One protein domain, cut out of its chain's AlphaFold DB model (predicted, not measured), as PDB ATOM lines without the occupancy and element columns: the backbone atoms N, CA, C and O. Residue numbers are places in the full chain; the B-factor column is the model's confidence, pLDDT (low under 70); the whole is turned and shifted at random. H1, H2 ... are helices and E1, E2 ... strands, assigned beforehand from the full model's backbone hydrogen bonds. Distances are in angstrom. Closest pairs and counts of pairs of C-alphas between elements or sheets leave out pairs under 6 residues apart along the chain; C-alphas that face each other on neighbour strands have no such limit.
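What this domain is: This is residues 309 to 352, 361 to 368 and 375 to 391 of the 391 residues of the protein "RING-type domain-containing protein" of Phialocephala subalpina (UniProt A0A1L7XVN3). A small two-stranded hairpin, E1 and E2, sits in the middle of a loose, elongated model, with the helix H1 running away from the end of E2 and the short helix H2 out at the opposite end of the length. The stretch before E1, residues 309 to 321, folds beside E2, while residues 376 to 377 pair along E1, and the far part of H1 with the residues after it, 342 to 352, sticks out. The printed part has 69 residues, with two named strands and two named helices in the order E1, E2, H1, H2; the sheet's order is E1 - E2, antiparallel. The class is mixed, helices and strands, with under half of the residues in named elements. The whole is loose, with a radius of gyration of the C-alphas of 13.9 A, and its C-alphas span 42 by 26 by 20 A.

Where its parts are: The printed part begins with residues 309 to 321, which have no named element. E1 is residues 322 to 325, 9.7 A from first to last C-alpha, and begins with C-alpha 322 at (-35.451, 50.453, 33.291). E2 is residues 330 to 333, 10.5 A long. H1 is residues 334 to 348, 20.9 A long, with C-alpha 348 at (-29.651, 45.954, 9.450). Residues 361 to 368 are printed between two cuts. H2 is residues 382 to 387, 9.0 A long, and ends with C-alpha 387 at (-41.797, 37.746, 41.365).

How they stand to each other: E1 and E2 form a hairpin, antiparallel at 145 degrees between their directions and joined by a tight link of 4 residues. The C-alphas of Gln 324 and Lys 331 face each other, 4.4 A apart. N 323 and O 332 are within hydrogen-bond range at 2.8 A, as are N 332 and O 323 at 2.9 A. Residues 323 to 324 of E1 also pair, antiparallel, with residues 376 to 377. H1 follows E2 by a tight link with no residue between them. The closest C-alphas of E1 and H1 are those of Val 323 and Arg 334, 5.5 A apart. H2 is apart from E1, E2 and H1. In H1 and H2 every O i to N i+4 pair is within hydrogen-bond range.

The domain as a whole: The two C-alphas farthest apart are those of Lys 351 and Glu 383, at 42.7 A. Residues 342 to 352, of which 342 to 348 belong to H1, and residues 386 to 391 stand free. Residues 353 to 360 are not printed, with 19.6 A from C-alpha 352 to C-alpha 361, and residues 369 to 374 are not printed, with 15.7 A from C-alpha 368 to C-alpha 375. The link from H1 to H2 runs across these cuts. Mean pLDDT of the printed part is 74.3; residues 321, 352, 364 to 368 and 375 to 391 are under 70. Asn 391 is the chain's last residue.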
ATOM      1  N   LEU A 309     -35.907  60.858  35.978       80.00
ATOM      2  CA  LEU A 309     -35.188  60.537  34.757       80.00
ATOM      3  C   LEU A 309     -36.226  60.328  33.649       80.00
ATOM      4  O   LEU A 309     -37.144  59.531  33.799       80.00
ATOM      5  N   ILE A 310     -36.094  61.047  32.534       89.56
ATOM      6  CA  ILE A 310     -37.021  60.970  31.395       89.56
ATOM      7  C   ILE A 310     -36.466  59.993  30.356       89.56
ATOM      8  O   ILE A 310     -35.302  60.098  29.953       89.56
ATOM      9  N   CYS A 311     -37.302  59.075  29.873       91.12
ATOM     10  CA  CYS A 311     -36.944  58.131  28.824       91.12
ATOM     11  C   CYS A 311     -36.676  58.879  27.504       91.12
ATOM     12  O   CYS A 311     -37.549  59.587  26.991       91.12
ATOM     13  N   PRO A 312     -35.498  58.717  26.875       86.50
ATOM     14  CA  PRO A 312     -35.163  59.473  25.669       86.50
ATOM     15  C   PRO A 312     -36.005  59.133  24.433       86.50
ATOM     16  O   PRO A 312     -36.041  59.953  23.511       86.50
ATOM     17  N   ILE A 313     -36.636  57.954  24.406       90.62
ATOM     18  CA  ILE A 313     -37.402  57.436  23.265       90.62
ATOM     19  C   ILE A 313     -38.856  57.927  23.329       90.62
ATOM     20  O   ILE A 313     -39.281  58.635  22.419       90.62
ATOM     21  N   CYS A 314     -39.593  57.616  24.400       93.31
ATOM     22  CA  CYS A 314     -41.002  58.011  24.553       93.31
ATOM     23  C   CYS A 314     -41.203  59.414  25.152       93.31
ATOM     24  O   CYS A 314     -42.290  59.966  25.025       93.31
ATOM     25  N   LYS A 315     -40.163  60.018  25.750       91.81
ATOM     26  CA  LYS A 315     -40.224  61.304  26.478       91.81
ATOM     27  C   LYS A 315     -41.120  61.293  27.722       91.81
ATOM     28  O   LYS A 315     -41.440  62.362  28.234       91.81
ATOM     29  N   GLU A 316     -41.482  60.114  28.215       92.31
ATOM     30  CA  GLU A 316     -42.187  59.940  29.486       92.31
ATOM     31  C   GLU A 316     -41.189  59.747  30.636       92.31
ATOM     32  O   GLU A 316     -40.010  59.448  30.415       92.31
ATOM     33  N   GLU A 317     -41.634  59.976  31.871       89.25
ATOM     34  CA  GLU A 317     -40.837  59.661  33.060       89.25
ATOM     35  C   GLU A 317     -40.560  58.158  33.111       89.25
ATOM     36  O   GLU A 317     -41.467  57.357  32.899       89.25
ATOM     37  N   LEU A 318     -39.308  57.780  33.380       83.25
ATOM     38  CA  LEU A 318     -38.898  56.382  33.453       83.25
ATOM     39  C   LEU A 318     -39.647  55.682  34.582       83.25
ATOM     40  O   LEU A 318     -39.361  55.899  35.760       83.25
ATOM     41  N   LYS A 319     -40.575  54.811  34.199       83.25
ATOM     42  CA  LYS A 319     -41.198  53.841  35.097       83.25
ATOM     43  C   LYS A 319     -40.395  52.542  35.042       83.25
ATOM     44  O   LYS A 319     -39.911  52.155  33.976       83.25
ATOM     45  N   ASN A 320     -40.227  51.878  36.185       73.00
ATOM     46  CA  ASN A 320     -39.633  50.544  36.211       73.00
ATOM     47  C   ASN A 320     -40.491  49.583  35.363       73.00
ATOM     48  O   ASN A 320     -41.719  49.690  35.397       73.00
ATOM     49  N   PRO A 321     -39.881  48.669  34.583       62.81
ATOM     50  CA  PRO A 321     -38.448  48.355  34.519       62.81
ATOM     51  C   PRO A 321     -37.622  49.246  33.566       62.81
ATOM     52  O   PRO A 321     -37.996  49.506  32.416       62.81
ATOM     53  N   VAL A 322     -36.421  49.624  34.025       83.44
ATOM     54  CA  VAL A 322     -35.451  50.453  33.291       83.44
ATOM     55  C   VAL A 322     -34.267  49.619  32.794       83.44
ATOM     56  O   VAL A 322     -33.653  48.861  33.543       83.44
ATOM     57  N   VAL A 323     -33.905  49.799  31.524       84.06
ATOM     58  CA  VAL A 323     -32.706  49.223  30.905       84.06
ATOM     59  C   VAL A 323     -31.607  50.273  30.877       84.06
ATOM     60  O   VAL A 323     -31.762  51.326  30.255       84.06
ATOM     61  N   GLN A 324     -30.473  49.976  31.510       85.00
ATOM     62  CA  GLN A 324     -29.263  50.777  31.363       85.00
ATOM     63  C   GLN A 324     -28.363  50.199  30.265       85.00
ATOM     64  O   GLN A 324     -27.958  49.037  30.312       85.00
ATOM     65  N   VAL A 325     -28.020  51.024  29.279       80.25
ATOM     66  CA  VAL A 325     -27.193  50.622  28.137       80.25
ATOM     67  C   VAL A 325     -25.725  50.908  28.444       80.25
ATOM     68  O   VAL A 325     -25.313  52.060  28.544       80.25
ATOM     69  N   SER A 326     -24.917  49.860  28.582       74.81
ATOM     70  CA  SER A 326     -23.455  49.959  28.696       74.81
ATOM     71  C   SER A 326     -22.810  50.049  27.303       74.81
ATOM     72  O   SER A 326     -23.327  49.423  26.379       74.81
ATOM     73  N   PRO A 327     -21.709  50.805  27.108       73.94
ATOM     74  CA  PRO A 327     -20.948  51.569  28.106       73.94
ATOM     75  C   PRO A 327     -21.478  52.985  28.358       73.94
ATOM     76  O   PRO A 327     -20.974  53.676  29.238       73.94
ATOM     77  N   CYS A 328     -22.465  53.453  27.592       80.06
ATOM     78  CA  CYS A 328     -22.877  54.857  27.637       80.06
ATOM     79  C   CYS A 328     -23.676  55.241  28.895       80.06
ATOM     80  O   CYS A 328     -23.883  56.425  29.139       80.06
ATOM     81  N   GLY A 329     -24.130  54.266  29.684       83.75
ATOM     82  CA  GLY A 329     -24.828  54.463  30.951       83.75
ATOM     83  C   GLY A 329     -26.242  55.036  30.823       83.75
ATOM     84  O   GLY A 329     -26.877  55.267  31.850       83.75
ATOM     85  N   HIS A 330     -26.745  55.258  29.604       88.00
ATOM     86  CA  HIS A 330     -28.070  55.829  29.373       88.00
ATOM     87  C   HIS A 330     -29.171  54.839  29.751       88.00
ATOM     88  O   HIS A 330     -29.090  53.653  29.431       88.00
ATOM     89  N   LYS A 331     -30.205  55.357  30.412       88.81
ATOM     90  CA  LYS A 331     -31.360  54.604  30.898       88.81
ATOM     91  C   LYS A 331     -32.559  54.784  29.955       88.81
ATOM     92  O   LYS A 331     -32.813  55.893  29.485       88.81
ATOM     93  N   PHE A 332     -33.278  53.700  29.682       90.00
ATOM     94  CA  PHE A 332     -34.460  53.647  28.813       90.00
ATOM     95  C   PHE A 332     -35.544  52.787  29.456       90.00
ATOM     96  O   PHE A 332     -35.225  51.853  30.185       90.00
ATOM     97  N   GLU A 333     -36.814  53.041  29.145       92.25
ATOM     98  CA  GLU A 333     -37.860  52.061  29.446       92.25
ATOM     99  C   GLU A 333     -37.593  50.784  28.656       92.25
ATOM    100  O   GLU A 333     -37.201  50.841  27.481       92.25
ATOM    101  N   ARG A 334     -37.830  49.635  29.285       88.25
ATOM    102  CA  ARG A 334     -37.599  48.333  28.656       88.25
ATOM    103  C   ARG A 334     -38.333  48.186  27.323       88.25
ATOM    104  O   ARG A 334     -37.700  47.835  26.331       88.25
ATOM    105  N   GLU A 335     -39.626  48.507  27.279       91.81
ATOM    106  CA  GLU A 335     -40.437  48.393  26.057       91.81
ATOM    107  C   GLU A 335     -39.905  49.299  24.936       91.81
ATOM    108  O   GLU A 335     -39.784  48.881  23.781       91.81
ATOM    109  N   CYS A 336     -39.510  50.527  25.284       93.75
ATOM    110  CA  CYS A 336     -38.914  51.472  24.346       93.75
ATOM    111  C   CYS A 336     -37.586  50.958  23.775       93.75
ATOM    112  O   CYS A 336     -37.331  51.087  22.572       93.75
ATOM    113  N   TRP A 337     -36.733  50.380  24.624       91.62
ATOM    114  CA  TRP A 337     -35.453  49.817  24.201       91.62
ATOM    115  C   TRP A 337     -35.630  48.573  23.323       91.62
ATOM    116  O   TRP A 337     -34.990  48.477  22.276       91.62
ATOM    117  N   GLU A 338     -36.522  47.653  23.697       90.94
ATOM    118  CA  GLU A 338     -36.836  46.458  22.903       90.94
ATOM    119  C   GLU A 338     -37.379  46.833  21.518       90.94
ATOM    120  O   GLU A 338     -36.957  46.265  20.506       90.94
ATOM    121  N   TRP A 339     -38.268  47.829  21.445       93.69
ATOM    122  CA  TRP A 339     -38.773  48.339  20.171       93.69
ATOM    123  C   TRP A 339     -37.649  48.902  19.289       93.69
ATOM    124  O   TRP A 339     -37.531  48.515  18.124       93.69
ATOM    125  N   TRP A 340     -36.787  49.758  19.850       91.69
ATOM    126  CA  TRP A 340     -35.648  50.336  19.129       91.69
ATOM    127  C   TRP A 340     -34.673  49.264  18.634       91.69
ATOM    128  O   TRP A 340     -34.284  49.266  17.466       91.69
ATOM    129  N   TYR A 341     -34.309  48.322  19.505       89.12
ATOM    130  CA  TYR A 341     -33.417  47.214  19.176       89.12
ATOM    131  C   TYR A 341     -33.967  46.385  18.009       89.12
ATOM    132  O   TYR A 341     -33.248  46.098  17.050       89.12
ATOM    133  N   ASN A 342     -35.259  46.054  18.045       89.94
ATOM    134  CA  ASN A 342     -35.911  45.280  16.990       89.94
ATOM    135  C   ASN A 342     -36.005  46.047  15.662       89.94
ATOM    136  O   ASN A 342     -35.768  45.452  14.608       89.94
ATOM    137  N   ASP A 343     -36.297  47.352  15.687       91.81
ATOM    138  CA  ASP A 343     -36.292  48.197  14.483       91.81
ATOM    139  C   ASP A 343     -34.886  48.264  13.856       91.81
ATOM    140  O   ASP A 343     -34.741  48.074  12.644       91.81
ATOM    141  N   GLN A 344     -33.832  48.423  14.666       88.00
ATOM    142  CA  GLN A 344     -32.444  48.406  14.183       88.00
ATOM    143  C   GLN A 344     -32.055  47.046  13.589       88.00
ATOM    144  O   GLN A 344     -31.512  46.987  12.484       88.00
ATOM    145  N   GLN A 345     -32.412  45.944  14.253       84.56
ATOM    146  CA  GLN A 345     -32.178  44.594  13.733       84.56
ATOM    147  C   GLN A 345     -32.920  44.353  12.408       84.56
ATOM    148  O   GLN A 345     -32.344  43.819  11.456       84.56
ATOM    149  N   ALA A 346     -34.179  44.784  12.296       87.44
ATOM    150  CA  ALA A 346     -34.960  44.651  11.065       87.44
ATOM    151  C   ALA A 346     -34.362  45.464   9.903       87.44
ATOM    152  O   ALA A 346     -34.362  45.004   8.754       87.44
ATOM    153  N   ARG A 347     -33.818  46.653  10.191       84.38
ATOM    154  CA  ARG A 347     -33.152  47.508   9.196       84.38
ATOM    155  C   ARG A 347     -31.787  46.964   8.777       84.38
ATOM    156  O   ARG A 347     -31.473  46.991   7.586       84.38
ATOM    157  N   GLY A 348     -31.000  46.451   9.718       82.56
ATOM    158  CA  GLY A 348     -29.651  45.954   9.450       82.56
ATOM    159  C   GLY A 348     -29.597  44.577   8.786       82.56
ATOM    160  O   GLY A 348     -28.701  44.342   7.976       82.56
ATOM    161  N   ARG A 349     -30.594  43.703   9.006       75.25
ATOM    162  CA  ARG A 349     -30.684  42.384   8.339       75.25
ATOM    163  C   ARG A 349     -30.723  42.459   6.810       75.25
ATOM    164  O   ARG A 349     -30.423  41.476   6.145       75.25
ATOM    165  N   LYS A 350     -31.076  43.612   6.232       76.69
ATOM    166  CA  LYS A 350     -31.030  43.823   4.775       76.69
ATOM    167  C   LYS A 350     -29.616  44.066   4.236       76.69
ATOM    168  O   LYS A 350     -29.435  44.016   3.024       76.69
ATOM    169  N   LYS A 351     -28.647  44.386   5.100       73.19
ATOM    170  CA  LYS A 351     -27.304  44.846   4.708       73.19
ATOM    171  C   LYS A 351     -26.159  44.016   5.291       73.19
ATOM    172  O   LYS A 351     -25.093  44.006   4.692       73.19
ATOM    173  N   HIS A 352     -26.371  43.313   6.405       67.38
ATOM    174  CA  HIS A 352     -25.341  42.508   7.064       67.38
ATOM    175  C   HIS A 352     -25.751  41.037   7.182       67.38
ATOM    176  O   HIS A 352     -26.876  40.723   7.562       67.38
ATOM    177  N   PRO A 361     -29.507  55.334  20.823       84.50
ATOM    178  CA  PRO A 361     -30.162  56.402  20.069       84.50
ATOM    179  C   PRO A 361     -29.663  57.804  20.446       84.50
ATOM    180  O   PRO A 361     -29.829  58.734  19.667       84.50
ATOM    181  N   LEU A 362     -29.046  57.968  21.623       83.62
ATOM    182  CA  LEU A 362     -28.516  59.253  22.082       83.62
ATOM    183  C   LEU A 362     -27.087  59.537  21.624       83.62
ATOM    184  O   LEU A 362     -26.738  60.695  21.420       83.62
ATOM    185  N   PHE A 363     -26.252  58.506  21.507       76.38
ATOM    186  CA  PHE A 363     -24.821  58.691  21.264       76.38
ATOM    187  C   PHE A 363     -24.411  58.338  19.837       76.38
ATOM    188  O   PHE A 363     -23.350  58.767  19.394       76.38
ATOM    189  N   GLY A 364     -25.214  57.545  19.120       63.94
ATOM    190  CA  GLY A 364     -24.932  57.126  17.744       63.94
ATOM    191  C   GLY A 364     -23.658  56.293  17.565       63.94
ATOM    192  O   GLY A 364     -23.418  55.814  16.463       63.94
ATOM    193  N   ALA A 365     -22.859  56.104  18.620       57.28
ATOM    194  CA  ALA A 365     -21.644  55.313  18.590       57.28
ATOM    195  C   ALA A 365     -21.979  53.867  18.221       57.28
ATOM    196  O   ALA A 365     -22.854  53.255  18.846       57.28
ATOM    197  N   GLU A 366     -21.267  53.367  17.209       54.56
ATOM    198  CA  GLU A 366     -21.253  51.955  16.862       54.56
ATOM    199  C   GLU A 366     -20.796  51.160  18.070       54.56
ATOM    200  O   GLU A 366     -19.674  51.301  18.559       54.56
ATOM    201  N   MET A 367     -21.724  50.384  18.610       55.72
ATOM    202  CA  MET A 367     -21.431  49.537  19.746       55.72
ATOM    203  C   MET A 367     -20.915  48.214  19.207       55.72
ATOM    204  O   MET A 367     -21.644  47.489  18.536       55.72
ATOM    205  N   GLY A 368     -19.628  47.965  19.444       52.34
ATOM    206  CA  GLY A 368     -18.872  46.913  18.778       52.34
ATOM    207  C   GLY A 368     -19.456  45.508  18.931       52.34
ATOM    208  O   GLY A 368     -19.999  45.129  19.972       52.34
ATOM    209  N   MET A 375     -27.554  43.470  30.211       46.44
ATOM    210  CA  MET A 375     -28.756  44.168  30.658       46.44
ATOM    211  C   MET A 375     -28.690  44.193  32.180       46.44
ATOM    212  O   MET A 375     -28.884  43.169  32.830       46.44
ATOM    213  N   VAL A 376     -28.325  45.344  32.734       49.78
ATOM    214  CA  VAL A 376     -28.471  45.588  34.163       49.78
ATOM    215  C   VAL A 376     -29.886  46.110  34.332       49.78
ATOM    216  O   VAL A 376     -30.180  47.249  33.967       49.78
ATOM    217  N   LEU A 377     -30.774  45.226  34.780       49.62
ATOM    218  CA  LEU A 377     -32.076  45.631  35.278       49.62
ATOM    219  C   LEU A 377     -31.823  46.278  36.637       49.62
ATOM    220  O   LEU A 377     -31.316  45.625  37.550       49.62
ATOM    221  N   ASP A 378     -32.113  47.571  36.741       45.75
ATOM    222  CA  ASP A 378     -32.122  48.276  38.020       45.75
ATOM    223  C   ASP A 378     -33.395  47.852  38.765       45.75
ATOM    224  O   ASP A 378     -34.409  48.542  38.744       45.75
ATOM    225  N   MET A 379     -33.372  46.636  39.323       42.69
ATOM    226  CA  MET A 379     -34.403  46.130  40.230       42.69
ATOM    227  C   MET A 379     -34.061  46.625  41.631       42.69
ATOM    228  O   MET A 379     -33.640  45.867  42.501       42.69
ATOM    229  N   SER A 380     -34.152  47.943  41.818       47.56
ATOM    230  CA  SER A 380     -34.032  48.549  43.144       47.56
ATOM    231  C   SER A 380     -35.193  48.145  44.053       47.56
ATOM    232  O   SER A 380     -35.084  48.295  45.268       47.56
ATOM    233  N   ASP A 381     -36.283  47.641  43.466       51.91
ATOM    234  CA  ASP A 381     -37.419  47.104  44.194       51.91
ATOM    235  C   ASP A 381     -37.288  45.593  44.386       51.91
ATOM    236  O   ASP A 381     -37.117  44.820  43.440       51.91
ATOM    237  N   LYS A 382     -37.324  45.178  45.651       53.66
ATOM    238  CA  LYS A 382     -37.118  43.785  46.050       53.66
ATOM    239  C   LYS A 382     -38.296  42.899  45.629       53.66
ATOM    240  O   LYS A 382     -38.078  41.742  45.287       53.66
ATOM    241  N   GLU A 383     -39.505  43.457  45.597       58.91
ATOM    242  CA  GLU A 383     -40.724  42.738  45.202       58.91
ATOM    243  C   GLU A 383     -40.693  42.314  43.722       58.91
ATOM    244  O   GLU A 383     -41.009  41.166  43.414       58.91
ATOM    245  N   ASP A 384     -40.191  43.173  42.825       55.19
ATOM    246  CA  ASP A 384     -40.035  42.856  41.393       55.19
ATOM    247  C   ASP A 384     -39.021  41.718  41.149       55.19
ATOM    248  O   ASP A 384     -39.136  40.936  40.200       55.19
ATOM    249  N   CYS A 385     -38.008  41.617  42.014       57.59
ATOM    250  CA  CYS A 385     -36.972  40.585  41.961       57.59
ATOM    251  C   CYS A 385     -37.521  39.212  42.397       57.59
ATOM    252  O   CYS A 385     -37.223  38.189  41.764       57.59
ATOM    253  N   ASP A 386     -38.354  39.213  43.443       59.56
ATOM    254  CA  ASP A 386     -38.973  38.022  44.027       59.56
ATOM    255  C   ASP A 386     -40.053  37.422  43.096       59.56
ATOM    256  O   ASP A 386     -40.141  36.197  42.975       59.56
ATOM    257  N   GLU A 387     -40.820  38.241  42.358       58.22
ATOM    258  CA  GLU A 387     -41.797  37.746  41.365       58.22
ATOM    259  C   GLU A 387     -41.144  37.087  40.137       58.22
ATOM    260  O   GLU A 387     -41.693  36.146  39.558       58.22
ATOM    261  N   MET A 388     -39.961  37.556  39.735       47.34
ATOM    262  CA  MET A 388     -39.274  37.094  38.520       47.34
ATOM    263  C   MET A 388     -38.325  35.909  38.763       47.34
ATOM    264  O   MET A 388     -37.730  35.398  37.809       47.34
ATOM    265  N   GLY A 389     -38.193  35.441  40.010       36.31
ATOM    266  CA  GLY A 389     -37.372  34.278  40.360       36.31
ATOM    267  C   GLY A 389     -35.872  34.504  40.147       36.31
ATOM    268  O   GLY A 389     -35.178  33.622  39.635       36.31
ATOM    269  N   CYS A 390     -35.369  35.689  40.495       47.66
ATOM    270  CA  CYS A 390     -33.935  35.969  40.446       47.66
ATOM    271  C   CYS A 390     -33.219  35.294  41.632       47.66
ATOM    272  O   CYS A 390     -33.646  35.444  42.772       47.66
ATOM    273  N   ASN A 391     -32.141  34.551  41.356       43.81
ATOM    274  CA  ASN A 391     -31.262  33.949  42.372       43.81
ATOM    275  C   ASN A 391     -30.154  34.905  42.816       43.81
ATOM    276  O   ASN A 391     -29.556  35.550  41.920       43.81
TER     277      ASN A 391